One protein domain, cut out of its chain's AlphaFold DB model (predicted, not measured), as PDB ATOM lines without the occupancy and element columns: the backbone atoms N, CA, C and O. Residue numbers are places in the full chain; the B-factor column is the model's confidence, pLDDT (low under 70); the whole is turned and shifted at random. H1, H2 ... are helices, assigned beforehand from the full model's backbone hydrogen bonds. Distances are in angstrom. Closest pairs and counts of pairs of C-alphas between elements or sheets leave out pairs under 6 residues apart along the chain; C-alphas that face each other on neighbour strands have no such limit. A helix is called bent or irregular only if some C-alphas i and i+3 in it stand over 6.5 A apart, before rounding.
ATOM      1  N   ASN A 153     231.716 212.806 144.398       94.12
ATOM      2  CA  ASN A 153     231.929 211.357 144.316       94.12
ATOM      3  C   ASN A 153     230.695 210.499 144.711       94.12
ATOM      4  O   ASN A 153     230.405 210.339 145.893       94.12
ATOM      5  N   PRO A 154     230.000 209.852 143.754       96.00
ATOM      6  CA  PRO A 154     230.192 209.995 142.315       96.00
ATOM      7  C   PRO A 154     229.668 211.357 141.842       96.00
ATOM      8  O   PRO A 154     228.586 211.783 142.251       96.00
ATOM      9  N   ARG A 155     230.411 212.015 140.942       95.50
ATOM     10  CA  ARG A 155     230.054 213.328 140.385       95.50
ATOM     11  C   ARG A 155     228.627 213.378 139.838       95.50
ATOM     12  O   ARG A 155     227.939 214.370 140.049       95.50
ATOM     13  N   TRP A 156     228.159 212.313 139.179       96.44
ATOM     14  CA  TRP A 156     226.798 212.299 138.638       96.44
ATOM     15  C   TRP A 156     225.745 212.515 139.733       96.44
ATOM     16  O   TRP A 156     224.797 213.259 139.522       96.44
ATOM     17  N   LEU A 157     225.915 211.886 140.901       96.88
ATOM     18  CA  LEU A 157     224.956 211.980 142.001       96.88
ATOM     19  C   LEU A 157     225.102 213.318 142.719       96.88
ATOM     20  O   LEU A 157     224.101 213.959 143.023       96.88
ATOM     21  N   TRP A 158     226.351 213.732 142.944       96.81
ATOM     22  CA  TRP A 158     226.702 215.021 143.527       96.81
ATOM     23  C   TRP A 158     225.978 216.173 142.824       96.81
ATOM     24  O   TRP A 158     225.232 216.911 143.464       96.81
ATOM     25  N   GLU A 159     226.138 216.279 141.504       97.19
ATOM     26  CA  GLU A 159     225.524 217.339 140.701       97.19
ATOM     27  C   GLU A 159     224.013 217.149 140.543       97.19
ATOM     28  O   GLU A 159     223.262 218.113 140.652       97.19
ATOM     29  N   ALA A 160     223.530 215.917 140.328       96.75
ATOM     30  CA  ALA A 160     222.102 215.665 140.117       96.75
ATOM     31  C   ALA A 160     221.237 216.071 141.320       96.75
ATOM     32  O   ALA A 160     220.140 216.599 141.121       96.75
ATOM     33  N   ILE A 161     221.726 215.868 142.552       97.12
ATOM     34  CA  ILE A 161     221.030 216.333 143.760       97.12
ATOM     35  C   ILE A 161     220.971 217.864 143.768       97.12
ATOM     36  O   ILE A 161     219.893 218.429 143.915       97.12
ATOM     37  N   ALA A 162     222.098 218.547 143.555       97.81
ATOM     38  CA  ALA A 162     222.136 220.007 143.610       97.81
ATOM     39  C   ALA A 162     221.322 220.687 142.501       97.81
ATOM     40  O   ALA A 162     220.636 221.676 142.764       97.81
ATOM     41  N   ILE A 163     221.309 220.121 141.293       97.00
ATOM     42  CA  ILE A 163     220.480 220.595 140.176       97.00
ATOM     43  C   ILE A 163     218.991 220.431 140.499       97.00
ATOM     44  O   ILE A 163     218.194 221.340 140.257       97.00
ATOM     45  N   TYR A 164     218.604 219.272 141.038       96.94
ATOM     46  CA  TYR A 164     217.216 219.003 141.408       96.94
ATOM     47  C   TYR A 164     216.747 219.950 142.514       96.94
ATOM     48  O   TYR A 164     215.746 220.650 142.355       96.94
ATOM     49  N   GLU A 165     217.531 220.051 143.585       96.88
ATOM     50  CA  GLU A 165     217.220 220.895 144.732       96.88
ATOM     51  C   GLU A 165     217.239 222.385 144.399       96.88
ATOM     52  O   GLU A 165     216.428 223.143 144.921       96.88
ATOM     53  N   SER A 166     218.113 222.851 143.513       95.12
ATOM     54  CA  SER A 166     218.129 224.262 143.107       95.12
ATOM     55  C   SER A 166     217.075 224.605 142.050       95.12
ATOM     56  O   SER A 166     216.809 225.784 141.809       95.12
ATOM     57  N   ASN A 167     216.448 223.592 141.438       90.06
ATOM     58  CA  ASN A 167     215.646 223.707 140.220       90.06
ATOM     59  C   ASN A 167     216.388 224.367 139.044       90.06
ATOM     60  O   ASN A 167     215.737 224.880 138.127       90.06
ATOM     61  N   CYS A 168     217.726 224.356 139.045       83.88
ATOM     62  CA  CYS A 168     218.523 224.982 138.001       83.88
ATOM     63  C   CYS A 168     219.728 224.121 137.563       83.88
ATOM     64  O   CYS A 168     220.544 223.740 138.397       83.88
ATOM     65  N   PRO A 169     219.876 223.844 136.254       79.62
ATOM     66  CA  PRO A 169     218.914 224.141 135.200       79.62
ATOM     67  C   PRO A 169     217.808 223.066 135.161       79.62
ATOM     68  O   PRO A 169     218.073 221.867 135.100       79.62
ATOM     69  N   ARG A 170     216.536 223.483 135.147       81.06
ATOM     70  CA  ARG A 170     215.418 222.587 134.817       81.06
ATOM     71  C   ARG A 170     215.203 222.585 133.308       81.06
ATOM     72  O   ARG A 170     214.556 223.478 132.757       81.06
ATOM     73  N   LEU A 171     215.780 221.602 132.628       77.38
ATOM     74  CA  LEU A 171     215.705 221.482 131.175       77.38
ATOM     75  C   LEU A 171     214.789 220.330 130.773       77.38
ATOM     76  O   LEU A 171     214.894 219.223 131.284       77.38
ATOM     77  N   GLU A 172     213.899 220.599 129.818       69.44
ATOM     78  CA  GLU A 172     213.060 219.558 129.226       69.44
ATOM     79  C   GLU A 172     213.927 218.561 128.441       69.44
ATOM     80  O   GLU A 172     214.710 218.997 127.588       69.44
ATOM     81  N   PRO A 173     213.749 217.238 128.621       64.19
ATOM     82  CA  PRO A 173     214.552 216.218 127.938       64.19
ATOM     83  C   PRO A 173     214.560 216.355 126.412       64.19
ATOM     84  O   PRO A 173     215.556 216.062 125.754       64.19
ATOM     85  N   SER A 174     213.464 216.861 125.834       63.94
ATOM     86  CA  SER A 174     213.328 217.100 124.394       63.94
ATOM     87  C   SER A 174     214.257 218.190 123.848       63.94
ATOM     88  O   SER A 174     214.368 218.336 122.632       63.94
ATOM     89  N   ARG A 175     214.902 218.984 124.712       67.75
ATOM     90  CA  ARG A 175     215.867 220.017 124.304       67.75
ATOM     91  C   ARG A 175     217.236 219.443 123.950       67.75
ATOM     92  O   ARG A 175     218.038 220.150 123.347       67.75
ATOM     93  N   PHE A 176     217.490 218.177 124.264       68.19
ATOM     94  CA  PHE A 176     218.779 217.547 124.025       68.19
ATOM     95  C   PHE A 176     218.708 216.636 122.807       68.19
ATOM     96  O   PHE A 176     218.416 215.450 122.915       68.19
ATOM     97  N   SER A 177     219.042 217.170 121.630       61.78
ATOM     98  CA  SER A 177     219.134 216.378 120.389       61.78
ATOM     99  C   SER A 177     220.127 215.210 120.483       61.78
ATOM    100  O   SER A 177     220.063 214.278 119.689       61.78
ATOM    101  N   GLN A 178     221.050 215.282 121.444       60.62
ATOM    102  CA  GLN A 178     222.039 214.255 121.771       60.62
ATOM    103  C   GLN A 178     221.478 213.086 122.597       60.62
ATOM    104  O   GLN A 178     222.054 212.000 122.550       60.62
ATOM    105  N   LEU A 179     220.356 213.281 123.303       67.62
ATOM    106  CA  LEU A 179     219.647 212.231 124.034       67.62
ATOM    107  C   LEU A 179     218.635 211.574 123.095       67.62
ATOM    108  O   LEU A 179     217.461 211.936 123.043       67.62
ATOM    109  N   SER A 180     219.109 210.608 122.319       67.31
ATOM    110  CA  SER A 180     218.242 209.712 121.561       67.31
ATOM    111  C   SER A 180     218.110 208.378 122.294       67.31
ATOM    112  O   SER A 180     218.945 208.033 123.129       67.31
ATOM    113  N   VAL A 181     217.077 207.604 121.950       66.38
ATOM    114  CA  VAL A 181     216.839 206.256 122.505       66.38
ATOM    115  C   VAL A 181     218.078 205.352 122.400       66.38
ATOM    116  O   VAL A 181     218.259 204.453 123.214       66.38
ATOM    117  N   GLU A 182     218.945 205.610 121.424       72.25
ATOM    118  CA  GLU A 182     220.151 204.827 121.152       72.25
ATOM    119  C   GLU A 182     221.429 205.430 121.763       72.25
ATOM    120  O   GLU A 182     222.481 204.802 121.690       72.25
ATOM    121  N   ASN A 183     221.364 206.627 122.361       79.12
ATOM    122  CA  ASN A 183     222.543 207.395 122.773       79.12
ATOM    123  C   ASN A 183     222.355 208.125 124.117       79.12
ATOM    124  O   ASN A 183     222.668 209.308 124.253       79.12
ATOM    125  N   TYR A 184     221.825 207.430 125.125       83.50
ATOM    126  CA  TYR A 184     221.833 207.951 126.494       83.50
ATOM    127  C   TYR A 184     223.233 207.826 127.118       83.50
ATOM    128  O   TYR A 184     223.867 206.779 126.955       83.50
ATOM    129  N   PRO A 185     223.711 208.841 127.864       88.62
ATOM    130  CA  PRO A 185     224.976 208.740 128.580       88.62
ATOM    131  C   PRO A 185     224.885 207.677 129.677       88.62
ATOM    132  O   PRO A 185     223.870 207.544 130.367       88.62
ATOM    133  N   THR A 186     225.963 206.926 129.864       91.94
ATOM    134  CA  THR A 186     226.107 206.016 131.003       91.94
ATOM    135  C   THR A 186     226.429 206.804 132.276       91.94
ATOM    136  O   THR A 186     226.943 207.918 132.216       91.94
ATOM    137  N   LEU A 187     226.228 206.212 133.462       93.38
ATOM    138  CA  LEU A 187     226.684 206.834 134.719       93.38
ATOM    139  C   LEU A 187     228.202 207.093 134.737       93.38
ATOM    140  O   LEU A 187     228.660 208.007 135.415       93.38
ATOM    141  N   SER A 188     228.980 206.300 133.992       94.19
ATOM    142  CA  SER A 188     230.416 206.536 133.834       94.19
ATOM    143  C   SER A 188     230.687 207.804 133.027       94.19
ATOM    144  O   SER A 188     231.561 208.576 133.406       94.19
ATOM    145  N   ASP A 189     229.925 208.048 131.958       92.75
ATOM    146  CA  ASP A 189     230.059 209.267 131.152       92.75
ATOM    147  C   ASP A 189     229.720 210.507 131.987       92.75
ATOM    148  O   ASP A 189     230.426 211.512 131.926       92.75
ATOM    149  N   LEU A 190     228.696 210.405 132.841       94.44
ATOM    150  CA  LEU A 190     228.277 211.468 133.761       94.44
ATOM    151  C   LEU A 190     229.253 211.711 134.925       94.44
ATOM    152  O   LEU A 190     229.182 212.753 135.570       94.44
ATOM    153  N   ASN A 191     230.171 210.776 135.178       96.00
ATOM    154  CA  ASN A 191     231.234 210.901 136.179       96.00
ATOM    155  C   ASN A 191     232.535 211.511 135.638       96.00
ATOM    156  O   ASN A 191     233.497 211.665 136.388       96.00
ATOM    157  N   THR A 192     232.585 211.831 134.347       93.50
ATOM    158  CA  THR A 192     233.726 212.501 133.707       93.50
ATOM    159  C   THR A 192     234.028 213.841 134.391       93.50
ATOM    160  O   THR A 192     233.123 214.426 134.962       93.50
ATOM    161  N   ASP A 193     235.260 214.360 134.349       91.75
ATOM    162  CA  ASP A 193     235.621 215.661 134.957       91.75
ATOM    163  C   ASP A 193     234.873 216.859 134.327       91.75
ATOM    164  O   ASP A 193     234.498 216.815 133.151       91.75
ATOM    165  N   PHE A 194     234.695 217.948 135.088       90.50
ATOM    166  CA  PHE A 194     234.007 219.171 134.643       90.50
ATOM    167  C   PHE A 194     234.559 219.744 133.340       90.50
ATOM    168  O   PHE A 194     233.790 220.089 132.442       90.50
ATOM    169  N   ASN A 195     235.884 219.793 133.203       90.38
ATOM    170  CA  ASN A 195     236.524 220.349 132.012       90.38
ATOM    171  C   ASN A 195     236.391 219.429 130.788       90.38
ATOM    172  O   ASN A 195     236.649 219.852 129.664       90.38
ATOM    173  N   SER A 196     236.015 218.166 131.000       91.00
ATOM    174  CA  SER A 196     235.862 217.164 129.945       91.00
ATOM    175  C   SER A 196     234.404 217.000 129.505       91.00
ATOM    176  O   SER A 196     234.148 216.791 128.321       91.00
ATOM    177  N   SER A 197     233.442 217.104 130.427       89.88
ATOM    178  CA  SER A 197     232.015 217.053 130.108       89.88
ATOM    179  C   SER A 197     231.157 217.783 131.141       89.88
ATOM    180  O   SER A 197     231.377 217.697 132.352       89.88
ATOM    181  N   GLN A 198     230.116 218.446 130.643       89.00
ATOM    182  CA  GLN A 198     229.080 219.109 131.435       89.00
ATOM    183  C   GLN A 198     227.696 218.462 131.245       89.00
ATOM    184  O   GLN A 198     226.709 218.989 131.741       89.00
ATOM    185  N   THR A 199     227.608 217.291 130.594       89.75
ATOM    186  CA  THR A 199     226.330 216.601 130.316       89.75
ATOM    187  C   THR A 199     225.496 216.339 131.571       89.75
ATOM    188  O   THR A 199     224.273 216.293 131.494       89.75
ATOM    189  N   ILE A 200     226.121 216.185 132.741       93.00
ATOM    190  CA  ILE A 200     225.367 216.022 133.986       93.00
ATOM    191  C   ILE A 200     224.512 217.252 134.326       93.00
ATOM    192  O   ILE A 200     223.393 217.080 134.798       93.00
ATOM    193  N   TYR A 201     224.971 218.467 134.008       91.38
ATOM    194  CA  TYR A 201     224.185 219.689 134.209       91.38
ATOM    195  C   TYR A 201     222.965 219.751 133.295       91.38
ATOM    196  O   TYR A 201     221.947 220.312 133.675       91.38
ATOM    197  N   ASP A 202     223.034 219.120 132.124       88.38
ATOM    198  CA  ASP A 202     221.910 219.052 131.196       88.38
ATOM    199  C   ASP A 202     220.792 218.135 131.716       88.38
ATOM    200  O   ASP A 202     219.610 218.457 131.607       88.38
ATOM    201  N   ILE A 203     221.153 216.977 132.278       89.88
ATOM    202  CA  ILE A 203     220.188 215.898 132.549       89.88
ATOM    203  C   ILE A 203     219.939 215.619 134.029       89.88
ATOM    204  O   ILE A 203     219.052 214.826 134.344       89.88
ATOM    205  N   GLY A 204     220.716 216.227 134.928       93.12
ATOM    206  CA  GLY A 204     220.693 215.935 136.361       93.12
ATOM    207  C   GLY A 204     219.300 216.070 136.967       93.12
ATOM    208  O   GLY A 204     218.868 215.180 137.693       93.12
ATOM    209  N   TYR A 205     218.552 217.107 136.572       93.62
ATOM    210  CA  TYR A 205     217.174 217.316 137.025       93.62
ATOM    211  C   TYR A 205     216.266 216.127 136.677       93.62
ATOM    212  O   TYR A 205     215.661 215.518 137.557       93.62
ATOM    213  N   THR A 206     216.204 215.758 135.393       90.25
ATOM    214  CA  THR A 206     215.359 214.655 134.911       90.25
ATOM    215  C   THR A 206     215.817 213.306 135.454       90.25
ATOM    216  O   THR A 206     214.986 212.440 135.724       90.25
ATOM    217  N   LEU A 207     217.127 213.103 135.620       91.62
ATOM    218  CA  LEU A 207     217.657 211.882 136.218       91.62
ATOM    219  C   LEU A 207     217.148 211.720 137.656       91.62
ATOM    220  O   LEU A 207     216.673 210.639 138.006       91.62
ATOM    221  N   THR A 208     217.182 212.787 138.456       94.06
ATOM    222  CA  THR A 208     216.640 212.777 139.820       94.06
ATOM    223  C   THR A 208     215.120 212.591 139.824       94.06
ATOM    224  O   THR A 208     214.633 211.728 140.551       94.06
ATOM    225  N   GLU A 209     214.368 213.286 138.955       92.19
ATOM    226  CA  GLU A 209     212.916 213.060 138.798       92.19
ATOM    227  C   GLU A 209     212.595 211.594 138.481       92.19
ATOM    228  O   GLU A 209     211.670 211.019 139.052       92.19
ATOM    229  N   PHE A 210     213.363 210.969 137.584       90.75
ATOM    230  CA  PHE A 210     213.187 209.561 137.241       90.75
ATOM    231  C   PHE A 210     213.453 208.643 138.436       90.75
ATOM    232  O   PHE A 210     212.701 207.688 138.632       90.75
ATOM    233  N   ILE A 211     214.502 208.911 139.220       93.69
ATOM    234  CA  ILE A 211     214.824 208.112 140.406       93.69
ATOM    235  C   ILE A 211     213.686 208.210 141.426       93.69
ATOM    236  O   ILE A 211     213.158 207.181 141.840       93.69
ATOM    237  N   LEU A 212     213.254 209.423 141.769       92.94
ATOM    238  CA  LEU A 212     212.154 209.625 142.714       92.94
ATOM    239  C   LEU A 212     210.873 208.949 142.213       92.94
ATOM    240  O   LEU A 212     210.297 208.126 142.908       92.94
ATOM    241  N   TYR A 213     210.506 209.147 140.943       92.94
ATOM    242  CA  TYR A 213     209.326 208.503 140.356       92.94
ATOM    243  C   TYR A 213     209.359 206.963 140.398       92.94
ATOM    244  O   TYR A 213     208.313 206.312 140.398       92.94
ATOM    245  N   LYS A 214     210.548 206.354 140.344       94.31
ATOM    246  CA  LYS A 214     210.708 204.894 140.307       94.31
ATOM    247  C   LYS A 214     210.863 204.251 141.678       94.31
ATOM    248  O   LYS A 214     210.579 203.054 141.774       94.31
ATOM    249  N   TRP A 215     211.354 204.992 142.666       89.19
ATOM    250  CA  TRP A 215     211.751 204.457 143.968       89.19
ATOM    251  C   TRP A 215     211.103 205.148 145.180       89.19
ATOM    252  O   TRP A 215     211.394 204.713 146.294       89.19
ATOM    253  N   ASP A 216     210.222 206.135 144.982       63.41
ATOM    254  CA  ASP A 216     209.191 206.513 145.973       63.41
ATOM    255  C   ASP A 216     208.132 205.407 146.142       63.41
ATOM    256  O   ASP A 216     207.695 205.175 147.296       63.41
TER     257      ASP A 216
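This is residues 153 to 216 of the 216 residues of an uncharacterized protein of Oceanispirochaeta sp. M1 (UniProt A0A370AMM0). Two helices cross almost at right angles, the long kinked H3 and the shorter H1, and a long loop with no named element swings out from the end of H1 and returns to the four-residue helix H2, which lies near the first residues of H1. The far part of H3 sticks out of the body, with residues 210 to 216 standing free. The printed part has 64 residues with three named helices, in the order H1, H2, H3 along the chain, and no named strand; the class is all helix. The whole is compact, with a radius of gyration of the C-alphas of 11.3 A, and rounded in outline, its C-alphas spanning 30 by 27 by 20 A along the three main axes.

The longest helix is H3, residues 199 to 215, with 17 residues and 23.4 A from first to last C-alpha. It begins at C-alpha 199, at (226.330, 216.601, 130.316), and ends at C-alpha 215, at (211.751, 204.457, 143.968). H3 is irregular, for C-alphas 202 and 205 are 7.7 A apart where about 5 A is the distance in a regular helix, and its line is a rough one. It has a kink of 38 degrees near residue 206. H1, residues 155 to 166, has 12 residues and measures 16.4 A from first to last C-alpha; its C-alpha 155 is at (230.054, 213.328, 140.385). H2, residues 187 to 190, is a short helix of 4 residues. Before H2, residues 167 to 186 form a stretch of 20 residues with no named element.

H3 and H1 touch, with 22 pairs of C-alphas within 8 A. Their closest C-alphas are those of Ala 160 and Gly 204, 4.0 A apart, and their centres are 8.6 A apart. Their lines stand about perpendicular, at 79 degrees. H2 and H3 are close but not clearly touching, with 2 pairs of C-alphas within 8 A; the closest are those of Leu 190 and Ile 200, 5.4 A apart. H1 and H2 only just touch, with 3 pairs of C-alphas within 8 A, and H1 does so with residues 155 to 156 alone. The closest C-alphas of H1 and H2 are those of Trp 156 and Leu 190, 5.2 A apart, while their centres are 13.6 A apart. In the backbones, 11 of 13 pairs of O of residue i and N of residue i+4 are within hydrogen-bond range in H3, and 7 of 8 in H1. H2 is too short for such a pair, and its one pair of O of residue i and N of residue i+3 is not within range.

The two C-alphas farthest apart are those of Asn 195, in the link from H2 to H3, and Asp 216, at 33.7 A. The first and last printed C-alphas, those of Asn 153 and Asp 216, are 23.3 A apart, and Asp 216 is the chain's last residue. The printed part has no cut. The link from H1 to H2 is long, with 20 residues, and its C-alphas lie 9 to 17 A from the mean of the C-alphas. The link from H2 to H3 is short, with 8 residues. The mean pLDDT of the printed part is 87.0. In this model 11 printed residues are under 70, namely residues 172 to 181, which belong to the long link, and residue 216.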